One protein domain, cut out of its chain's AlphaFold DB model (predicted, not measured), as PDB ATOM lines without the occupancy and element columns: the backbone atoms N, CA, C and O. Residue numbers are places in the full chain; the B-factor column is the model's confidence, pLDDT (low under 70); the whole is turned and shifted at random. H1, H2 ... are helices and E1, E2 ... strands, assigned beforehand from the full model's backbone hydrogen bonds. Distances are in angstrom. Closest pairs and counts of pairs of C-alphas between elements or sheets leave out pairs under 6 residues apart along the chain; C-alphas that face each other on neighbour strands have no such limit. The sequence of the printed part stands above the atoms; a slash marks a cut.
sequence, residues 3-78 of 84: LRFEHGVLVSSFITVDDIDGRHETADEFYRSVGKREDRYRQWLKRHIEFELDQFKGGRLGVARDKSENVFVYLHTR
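Overview. This is residues 3 to 78 of the 84 residues of an uncharacterized protein of Lysobacter capsici AZ78 (UniProt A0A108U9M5). A strongly twisted antiparallel sheet, order E1, E2, E4, E3, has H2 over E4 and E3, two layers, helix on sheet; short H1 lies off the sheet at one end. The 76 printed residues run E1, E2, H1, H2, E3, E4, class mixed. The whole is only just compact, close to loose: radius of gyration of the C-alphas 13.6 A, spans 40 by 28 by 18 A.

Arrangement. E1, residues 3 to 6, and E2, residues 9 to 15, form a hairpin; N 4 and O 12 are 2.8 A apart. E3, residues 59 to 65, and E4, residues 71 to 77, form another; N 76 and O 60 are 2.8 A apart. E2 and E4 are antiparallel neighbours; N 13 and O 75 are 2.8 A apart. H1, residues 27 to 32, meets H2, residues 34 to 47, only through their link. H2 and E4 come closest at the C-alphas of Glu 38 and Val 71, 6.2 A. In H1 and H2 every O i to N i+4 pair is within hydrogen-bond range.

Along the chain. E1 begins at C-alpha 3, (138.669, 138.851, 109.598). H2 is 20.0 A long. E4, 19.2 A, ends at C-alpha 77, (138.148, 149.578, 112.338).

Size, cuts and confidence. The printed part has no cut. E2 to H1 and H2 to E3 are long links. Residues 22 to 25 have pLDDT under 70.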
ATOM      1  N   LEU A   3     139.272 137.577 109.997       96.00
ATOM      2  CA  LEU A   3     138.669 138.851 109.598       96.00
ATOM      3  C   LEU A   3     137.162 138.803 109.847       96.00
ATOM      4  O   LEU A   3     136.518 137.791 109.577       96.00
ATOM      5  N   ARG A   4     136.589 139.908 110.324       95.62
ATOM      6  CA  ARG A   4     135.146 140.076 110.515       95.62
ATOM      7  C   ARG A   4     134.630 141.182 109.610       95.62
ATOM      8  O   ARG A   4     135.073 142.330 109.704       95.62
ATOM      9  N   PHE A   5     133.639 140.829 108.800       96.38
ATOM     10  CA  PHE A   5     132.913 141.744 107.932       96.38
ATOM     11  C   PHE A   5     131.457 141.872 108.385       96.38
ATOM     12  O   PHE A   5     130.855 140.897 108.828       96.38
ATOM     13  N   GLU A   6     130.888 143.061 108.231       95.62
ATOM     14  CA  GLU A   6     129.456 143.325 108.382       95.62
ATOM     15  C   GLU A   6     128.968 144.054 107.135       95.62
ATOM     16  O   GLU A   6     129.558 145.057 106.741       95.62
ATOM     17  N   HIS A   7     127.918 143.540 106.489       94.88
ATOM     18  CA  HIS A   7     127.377 144.109 105.244       94.88
ATOM     19  C   HIS A   7     128.451 144.337 104.154       94.88
ATOM     20  O   HIS A   7     128.436 145.341 103.450       94.88
ATOM     21  N   GLY A   8     129.421 143.420 104.043       94.62
ATOM     22  CA  GLY A   8     130.530 143.520 103.084       94.62
ATOM     23  C   GLY A   8     131.658 144.479 103.486       94.62
ATOM     24  O   GLY A   8     132.630 144.614 102.748       94.62
ATOM     25  N   VAL A   9     131.580 145.115 104.659       94.44
ATOM     26  CA  VAL A   9     132.576 146.075 105.149       94.44
ATOM     27  C   VAL A   9     133.433 145.446 106.244       94.44
ATOM     28  O   VAL A   9     132.903 144.844 107.177       94.44
ATOM     29  N   LEU A  10     134.759 145.603 106.168       94.50
ATOM     30  CA  LEU A  10     135.671 145.125 107.212       94.50
ATOM     31  C   LEU A  10     135.467 145.936 108.500       94.50
ATOM     32  O   LEU A  10     135.720 147.149 108.535       94.50
ATOM     33  N   VAL A  11     135.055 145.251 109.568       96.19
ATOM     34  CA  VAL A  11     134.853 145.850 110.893       96.19
ATOM     35  C   VAL A  11     135.929 145.433 111.887       96.19
ATOM     36  O   VAL A  11     136.214 146.177 112.823       96.19
ATOM     37  N   SER A  12     136.540 144.251 111.754       96.06
ATOM     38  CA  SER A  12     137.614 143.830 112.667       96.06
ATOM     39  C   SER A  12     138.587 142.830 112.061       96.06
ATOM     40  O   SER A  12     138.196 142.014 111.231       96.06
ATOM     41  N   SER A  13     139.818 142.841 112.563       95.44
ATOM     42  CA  SER A  13     140.837 141.822 112.316       95.44
ATOM     43  C   SER A  13     141.350 141.280 113.648       95.44
ATOM     44  O   SER A  13     141.551 142.043 114.591       95.44
ATOM     45  N   PHE A  14     141.578 139.971 113.716       95.25
ATOM     46  CA  PHE A  14     142.107 139.271 114.884       95.25
ATOM     47  C   PHE A  14     143.353 138.487 114.478       95.25
ATOM     48  O   PHE A  14     143.339 137.700 113.523       95.25
ATOM     49  N   ILE A  15     144.454 138.735 115.176       93.06
ATOM     50  CA  ILE A  15     145.782 138.250 114.818       93.06
ATOM     51  C   ILE A  15     146.337 137.481 116.011       93.06
ATOM     52  O   ILE A  15     146.638 138.054 117.058       93.06
ATOM     53  N   THR A  16     146.468 136.174 115.835       90.44
ATOM     54  CA  THR A  16     147.242 135.308 116.726       90.44
ATOM     55  C   THR A  16     148.679 135.294 116.231       90.44
ATOM     56  O   THR A  16     148.907 135.257 115.020       90.44
ATOM     57  N   VAL A  17     149.626 135.362 117.161       84.31
ATOM     58  CA  VAL A  17     151.057 135.292 116.878       84.31
ATOM     59  C   VAL A  17     151.547 133.956 117.416       84.31
ATOM     60  O   VAL A  17     151.524 133.736 118.627       84.31
ATOM     61  N   ASP A  18     151.930 133.061 116.507       72.62
ATOM     62  CA  ASP A  18     152.284 131.678 116.848       72.62
ATOM     63  C   ASP A  18     153.586 131.593 117.657       72.62
ATOM     64  O   ASP A  18     153.753 130.683 118.465       72.62
ATOM     65  N   ASP A  19     154.485 132.569 117.488       74.38
ATOM     66  CA  ASP A  19     155.750 132.634 118.214       74.38
ATOM     67  C   ASP A  19     156.062 134.063 118.685       74.38
ATOM     68  O   ASP A  19     156.518 134.919 117.923       74.38
ATOM     69  N   ILE A  20     155.790 134.334 119.964       78.06
ATOM     70  CA  ILE A  20     156.210 135.575 120.618       78.06
ATOM     71  C   ILE A  20     157.540 135.325 121.328       78.06
ATOM     72  O   ILE A  20     157.606 134.558 122.288       78.06
ATOM     73  N   ASP A  21     158.576 136.042 120.886       70.00
ATOM     74  CA  ASP A  21     159.936 136.009 121.439       70.00
ATOM     75  C   ASP A  21     160.646 134.634 121.347       70.00
ATOM     76  O   ASP A  21     161.520 134.338 122.166       70.00
ATOM     77  N   GLY A  22     160.308 133.788 120.364       67.25
ATOM     78  CA  GLY A  22     160.979 132.497 120.138       67.25
ATOM     79  C   GLY A  22     160.577 131.409 121.141       67.25
ATOM     80  O   GLY A  22     161.376 130.523 121.450       67.25
ATOM     81  N   ARG A  23     159.382 131.513 121.735       66.19
ATOM     82  CA  ARG A  23     158.885 130.622 122.785       66.19
ATOM     83  C   ARG A  23     157.660 129.858 122.314       66.19
ATOM     84  O   ARG A  23     156.614 130.439 122.046       66.19
ATOM     85  N   HIS A  24     157.768 128.535 122.333       66.12
ATOM     86  CA  HIS A  24     156.618 127.637 122.294       66.12
ATOM     87  C   HIS A  24     156.280 127.203 123.718       66.12
ATOM     88  O   HIS A  24     157.148 126.716 124.441       66.12
ATOM     89  N   GLU A  25     155.031 127.402 124.127       67.69
ATOM     90  CA  GLU A  25     154.557 126.987 125.446       67.69
ATOM     91  C   GLU A  25     153.935 125.598 125.384       67.69
ATOM     92  O   GLU A  25     153.223 125.244 124.443       67.69
ATOM     93  N   THR A  26     154.184 124.811 126.423       75.38
ATOM     94  CA  THR A  26     153.472 123.554 126.642       75.38
ATOM     95  C   THR A  26     152.007 123.822 127.013       75.38
ATOM     96  O   THR A  26     151.648 124.905 127.482       75.38
ATOM     97  N   ALA A  27     151.133 122.822 126.848       72.62
ATOM     98  CA  ALA A  27     149.714 122.955 127.199       72.62
ATOM     99  C   ALA A  27     149.495 123.341 128.679       72.62
ATOM    100  O   ALA A  27     148.619 124.146 128.990       72.62
ATOM    101  N   ASP A  28     150.325 122.832 129.593       73.12
ATOM    102  CA  ASP A  28     150.249 123.171 131.019       73.12
ATOM    103  C   ASP A  28     150.658 124.624 131.302       73.12
ATOM    104  O   ASP A  28     150.056 125.303 132.141       73.12
ATOM    105  N   GLU A  29     151.665 125.130 130.589       73.06
ATOM    106  CA  GLU A  29     152.083 126.530 130.679       73.06
ATOM    107  C   GLU A  29     151.015 127.463 130.111       73.06
ATOM    108  O   GLU A  29     150.752 128.514 130.699       73.06
ATOM    109  N   PHE A  30     150.339 127.062 129.032       72.81
ATOM    110  CA  PHE A  30     149.291 127.846 128.384       72.81
ATOM    111  C   PHE A  30     148.164 128.235 129.356       72.81
ATOM    112  O   PHE A  30     147.813 129.418 129.465       72.81
ATOM    113  N   TYR A  31     147.623 127.273 130.111       72.25
ATOM    114  CA  TYR A  31     146.506 127.528 131.030       72.25
ATOM    115  C   TYR A  31     146.931 128.235 132.323       72.25
ATOM    116  O   TYR A  31     146.156 129.006 132.886       72.25
ATOM    117  N   ARG A  32     148.169 128.034 132.792       77.56
ATOM    118  CA  ARG A  32     148.669 128.656 134.033       77.56
ATOM    119  C   ARG A  32     149.194 130.080 133.849       77.56
ATOM    120  O   ARG A  32     149.442 130.765 134.839       77.56
ATOM    121  N   SER A  33     149.391 130.532 132.610       77.81
ATOM    122  CA  SER A  33     150.112 131.776 132.311       77.81
ATOM    123  C   SER A  33     149.301 132.839 131.565       77.81
ATOM    124  O   SER A  33     149.898 133.797 131.086       77.81
ATOM    125  N   VAL A  34     147.966 132.740 131.495       79.06
ATOM    126  CA  VAL A  34     147.116 133.652 130.689       79.06
ATOM    127  C   VAL A  34     147.458 135.138 130.882       79.06
ATOM    128  O   VAL A  34     147.716 135.833 129.906       79.06
ATOM    129  N   GLY A  35     147.537 135.630 132.126       82.62
ATOM    130  CA  GLY A  35     147.884 137.037 132.381       82.62
ATOM    131  C   GLY A  35     149.279 137.411 131.862       82.62
ATOM    132  O   GLY A  35     149.454 138.436 131.212       82.62
ATOM    133  N   LYS A  36     150.265 136.519 132.041       86.44
ATOM    134  CA  LYS A  36     151.618 136.698 131.486       86.44
ATOM    135  C   LYS A  36     151.609 136.666 129.952       86.44
ATOM    136  O   LYS A  36     152.402 137.369 129.331       86.44
ATOM    137  N   ARG A  37     150.725 135.871 129.333       87.12
ATOM    138  CA  ARG A  37     150.518 135.830 127.876       87.12
ATOM    139  C   ARG A  37     149.972 137.154 127.362       87.12
ATOM    140  O   ARG A  37     150.538 137.684 126.411       87.12
ATOM    141  N   GLU A  38     148.948 137.715 128.005       90.56
ATOM    142  CA  GLU A  38     148.428 139.042 127.649       90.56
ATOM    143  C   GLU A  38     149.513 140.120 127.727       90.56
ATOM    144  O   GLU A  38     149.670 140.896 126.783       90.56
ATOM    145  N   ASP A  39     150.305 140.135 128.801       90.56
ATOM    146  CA  ASP A  39     151.404 141.091 128.951       90.56
ATOM    147  C   ASP A  39     152.453 140.935 127.847       90.56
ATOM    148  O   ASP A  39     152.879 141.929 127.258       90.56
ATOM    149  N   ARG A  40     152.834 139.701 127.500       89.50
ATOM    150  CA  ARG A  40     153.761 139.449 126.385       89.50
ATOM    151  C   ARG A  40     153.194 139.911 125.050       89.50
ATOM    152  O   ARG A  40     153.907 140.573 124.308       89.50
ATOM    153  N   TYR A  41     151.920 139.646 124.765       92.56
ATOM    154  CA  TYR A  41     151.257 140.158 123.563       92.56
ATOM    155  C   TYR A  41     151.252 141.692 123.528       92.56
ATOM    156  O   TYR A  41     151.511 142.279 122.480       92.56
ATOM    157  N   ARG A  42     151.015 142.362 124.666       92.19
ATOM    158  CA  ARG A  42     151.063 143.832 124.753       92.19
ATOM    159  C   ARG A  42     152.471 144.362 124.485       92.19
ATOM    160  O   ARG A  42     152.614 145.336 123.753       92.19
ATOM    161  N   GLN A  43     153.498 143.732 125.054       91.50
ATOM    162  CA  GLN A  43     154.896 144.119 124.838       91.50
ATOM    163  C   GLN A  43     155.350 143.853 123.403       91.50
ATOM    164  O   GLN A  43     155.973 144.715 122.788       91.50
ATOM    165  N   TRP A  44     154.997 142.691 122.851       91.62
ATOM    166  CA  TRP A  44     155.238 142.362 121.453       91.62
ATOM    167  C   TRP A  44     154.592 143.406 120.549       91.62
ATOM    168  O   TRP A  44     155.282 144.007 119.733       91.62
ATOM    169  N   LEU A  45     153.310 143.709 120.756       92.44
ATOM    170  CA  LEU A  45     152.585 144.671 119.934       92.44
ATOM    171  C   LEU A  45     153.242 146.052 119.975       92.44
ATOM    172  O   LEU A  45     153.506 146.611 118.919       92.44
ATOM    173  N   LYS A  46     153.588 146.559 121.167       91.56
ATOM    174  CA  LYS A  46     154.288 147.844 121.339       91.56
ATOM    175  C   LYS A  46     155.627 147.919 120.603       91.56
ATOM    176  O   LYS A  46     155.996 148.987 120.140       91.56
ATOM    177  N   ARG A  47     156.359 146.806 120.491       91.50
ATOM    178  CA  ARG A  47     157.636 146.746 119.754       91.50
ATOM    179  C   ARG A  47     157.463 146.717 118.232       91.50
ATOM    180  O   ARG A  47     158.429 146.980 117.528       91.50
ATOM    181  N   HIS A  48     156.275 146.366 117.739       90.94
ATOM    182  CA  HIS A  48     156.008 146.119 116.316       90.94
ATOM    183  C   HIS A  48     155.077 147.159 115.677       90.94
ATOM    184  O   HIS A  48     154.630 146.977 114.546       90.94
ATOM    185  N   ILE A  49     154.780 148.247 116.386       90.38
ATOM    186  CA  ILE A  49     154.033 149.391 115.864       90.38
ATOM    187  C   ILE A  49     154.834 150.670 116.104       90.38
ATOM    188  O   ILE A  49     155.539 150.794 117.100       90.38
ATOM    189  N   GLU A  50     154.712 151.634 115.197       89.31
ATOM    190  CA  GLU A  50     155.443 152.911 115.263       89.31
ATOM    191  C   GLU A  50     154.703 153.996 116.071       89.31
ATOM    192  O   GLU A  50     155.108 155.154 116.090       89.31
ATOM    193  N   PHE A  51     153.587 153.645 116.712       87.19
ATOM    194  CA  PHE A  51     152.695 154.568 117.414       87.19
ATOM    195  C   PHE A  51     152.221 153.971 118.742       87.19
ATOM    196  O   PHE A  51     152.152 152.753 118.890       87.19
ATOM    197  N   GLU A  52     151.822 154.807 119.701       84.50
ATOM    198  CA  GLU A  52     151.185 154.303 120.923       84.50
ATOM    199  C   GLU A  52     149.779 153.764 120.625       84.50
ATOM    200  O   GLU A  52     149.061 154.296 119.777       84.50
ATOM    201  N   LEU A  53     149.353 152.704 121.319       81.62
ATOM    202  CA  LEU A  53     148.090 152.005 121.021       81.62
ATOM    203  C   LEU A  53     146.862 152.929 120.996       81.62
ATOM    204  O   LEU A  53     145.958 152.738 120.183       81.62
ATOM    205  N   ASP A  54     146.840 153.936 121.864       81.94
ATOM    206  CA  ASP A  54     145.789 154.950 121.974       81.94
ATOM    207  C   ASP A  54     145.832 156.008 120.855       81.94
ATOM    208  O   ASP A  54     144.847 156.706 120.609       81.94
ATOM    209  N   GLN A  55     146.942 156.111 120.123       84.88
ATOM    210  CA  GLN A  55     147.111 157.024 118.991       84.88
ATOM    211  C   GLN A  55     146.634 156.430 117.665       84.88
ATOM    212  O   GLN A  55     146.547 157.159 116.667       84.88
ATOM    213  N   PHE A  56     146.302 155.137 117.636       85.31
ATOM    214  CA  PHE A  56     145.894 154.452 116.420       85.31
ATOM    215  C   PHE A  56     144.668 155.114 115.774       85.31
ATOM    216  O   PHE A  56     143.552 155.083 116.289       85.31
ATOM    217  N   LYS A  57     144.852 155.709 114.591       84.12
ATOM    218  CA  LYS A  57     143.782 156.469 113.929       84.12
ATOM    219  C   LYS A  57     142.760 155.589 113.213       84.12
ATOM    220  O   LYS A  57     141.668 156.080 112.936       84.12
ATOM    221  N   GLY A  58     143.061 154.327 112.912       85.62
ATOM    222  CA  GLY A  58     142.159 153.443 112.162       85.62
ATOM    223  C   GLY A  58     140.971 152.889 112.960       85.62
ATOM    224  O   GLY A  58     140.112 152.239 112.364       85.62
ATOM    225  N   GLY A  59     140.889 153.163 114.266       90.38
ATOM    226  CA  GLY A  59     139.854 152.667 115.179       90.38
ATOM    227  C   GLY A  59     140.468 152.315 116.535       90.38
ATOM    228  O   GLY A  59     141.192 153.135 117.089       90.38
ATOM    229  N   ARG A  60     140.235 151.104 117.050       92.88
ATOM    230  CA  ARG A  60     140.868 150.606 118.284       92.88
ATOM    231  C   ARG A  60     141.786 149.424 118.006       92.88
ATOM    232  O   ARG A  60     141.396 148.484 117.319       92.88
ATOM    233  N   LEU A  61     142.976 149.452 118.592       94.50
ATOM    234  CA  LEU A  61     143.973 148.386 118.532       94.50
ATOM    235  C   LEU A  61     144.299 147.932 119.956       94.50
ATOM    236  O   LEU A  61     144.420 148.760 120.858       94.50
ATOM    237  N   GLY A  62     144.448 146.628 120.174       94.44
ATOM    238  CA  GLY A  62     144.819 146.120 121.488       94.44
ATOM    239  C   GLY A  62     144.971 144.610 121.541       94.44
ATOM    240  O   GLY A  62     145.088 143.943 120.517       94.44
ATOM    241  N   VAL A  63     144.979 144.082 122.762       94.81
ATOM    242  CA  VAL A  63     145.120 142.655 123.063       94.81
ATOM    243  C   VAL A  63     143.881 142.197 123.817       94.81
ATOM    244  O   VAL A  63     143.424 142.892 124.726       94.81
ATOM    245  N   ALA A  64     143.341 141.047 123.436       93.69
ATOM    246  CA  ALA A  64     142.198 140.425 124.089       93.69
ATOM    247  C   ALA A  64     142.399 138.911 124.201       93.69
ATOM    248  O   ALA A  64     143.333 138.349 123.622       93.69
ATOM    249  N   ARG A  65     141.497 138.267 124.944       92.06
ATOM    250  CA  ARG A  65     141.414 136.814 125.074       92.06
ATOM    251  C   ARG A  65     140.018 136.298 124.748       92.06
ATOM    252  O   ARG A  65     139.030 136.996 124.985       92.06
ATOM    253  N   ASP A  66     139.939 135.088 124.206       89.56
ATOM    254  CA  ASP A  66     138.669 134.395 123.984       89.56
ATOM    255  C   ASP A  66     138.297 133.478 125.165       89.56
ATOM    256  O   ASP A  66     139.007 133.375 126.164       89.56
ATOM    257  N   LYS A  67     137.151 132.796 125.047       88.56
ATOM    258  CA  LYS A  67     136.654 131.847 126.060       88.56
ATOM    259  C   LYS A  67     137.517 130.590 126.209       88.56
ATOM    260  O   LYS A  67     137.347 129.859 127.177       88.56
ATOM    261  N   SER A  68     138.390 130.322 125.245       86.81
ATOM    262  CA  SER A  68     139.362 129.231 125.268       86.81
ATOM    263  C   SER A  68     140.729 129.705 125.776       86.81
ATOM    264  O   SER A  68     141.698 128.955 125.703       86.81
ATOM    265  N   GLU A  69     140.802 130.928 126.317       87.25
ATOM    266  CA  GLU A  69     142.016 131.578 126.807       87.25
ATOM    267  C   GLU A  69     143.078 131.785 125.711       87.25
ATOM    268  O   GLU A  69     144.265 131.948 126.009       87.25
ATOM    269  N   ASN A  70     142.694 131.807 124.431       87.81
ATOM    270  CA  ASN A  70     143.604 132.226 123.368       87.81
ATOM    271  C   ASN A  70     143.769 133.735 123.434       87.81
ATOM    272  O   ASN A  70     142.782 134.468 123.404       87.81
ATOM    273  N   VAL A  71     145.017 134.192 123.491       91.50
ATOM    274  CA  VAL A  71     145.353 135.616 123.459       91.50
ATOM    275  C   VAL A  71     145.631 136.011 122.013       91.50
ATOM    276  O   VAL A  71     146.291 135.276 121.281       91.50
ATOM    277  N   PHE A  72     145.115 137.159 121.594       93.75
ATOM    278  CA  PHE A  72     145.284 137.679 120.241       93.75
ATOM    279  C   PHE A  72     145.317 139.205 120.243       93.75
ATOM    280  O   PHE A  72     144.798 139.870 121.144       93.75
ATOM    281  N   VAL A  73     145.900 139.770 119.191       95.12
ATOM    282  CA  VAL A  73     145.782 141.192 118.872       95.12
ATOM    283  C   VAL A  73     144.465 141.413 118.135       95.12
ATOM    284  O   VAL A  73     144.158 140.698 117.181       95.12
ATOM    285  N   TYR A  74     143.687 142.407 118.552       95.44
ATOM    286  CA  TYR A  74     142.507 142.856 117.821       95.44
ATOM    287  C   TYR A  74     142.751 144.223 117.194       95.44
ATOM    288  O   TYR A  74     143.356 145.108 117.794       95.44
ATOM    289  N   LEU A  75     142.196 144.405 116.003       94.81
ATOM    290  CA  LEU A  75     142.072 145.675 115.314       94.81
ATOM    291  C   LEU A  75     140.596 145.876 114.986       94.81
ATOM    292  O   LEU A  75     140.062 145.211 114.103       94.81
ATOM    293  N   HIS A  76     139.926 146.787 115.677       95.19
ATOM    294  CA  HIS A  76     138.591 147.241 115.317       95.19
ATOM    295  C   HIS A  76     138.719 148.476 114.439       95.19
ATOM    296  O   HIS A  76     139.320 149.469 114.840       95.19
ATOM    297  N   THR A  77     138.164 148.417 113.231       93.00
ATOM    298  CA  THR A  77     138.148 149.578 112.338       93.00
ATOM    299  C   THR A  77     137.097 150.576 112.817       93.00
ATOM    300  O   THR A  77     136.181 150.211 113.557       93.00
ATOM    301  N   ARG A  78     137.147 151.826 112.344       92.62
ATOM    302  CA  ARG A  78     136.086 152.826 112.594       92.62
ATOM    303  C   ARG A  78     134.682 152.380 112.157       92.62
ATOM    304  O   ARG A  78     133.696 152.939 112.625       92.62
TER     305      ARG A  78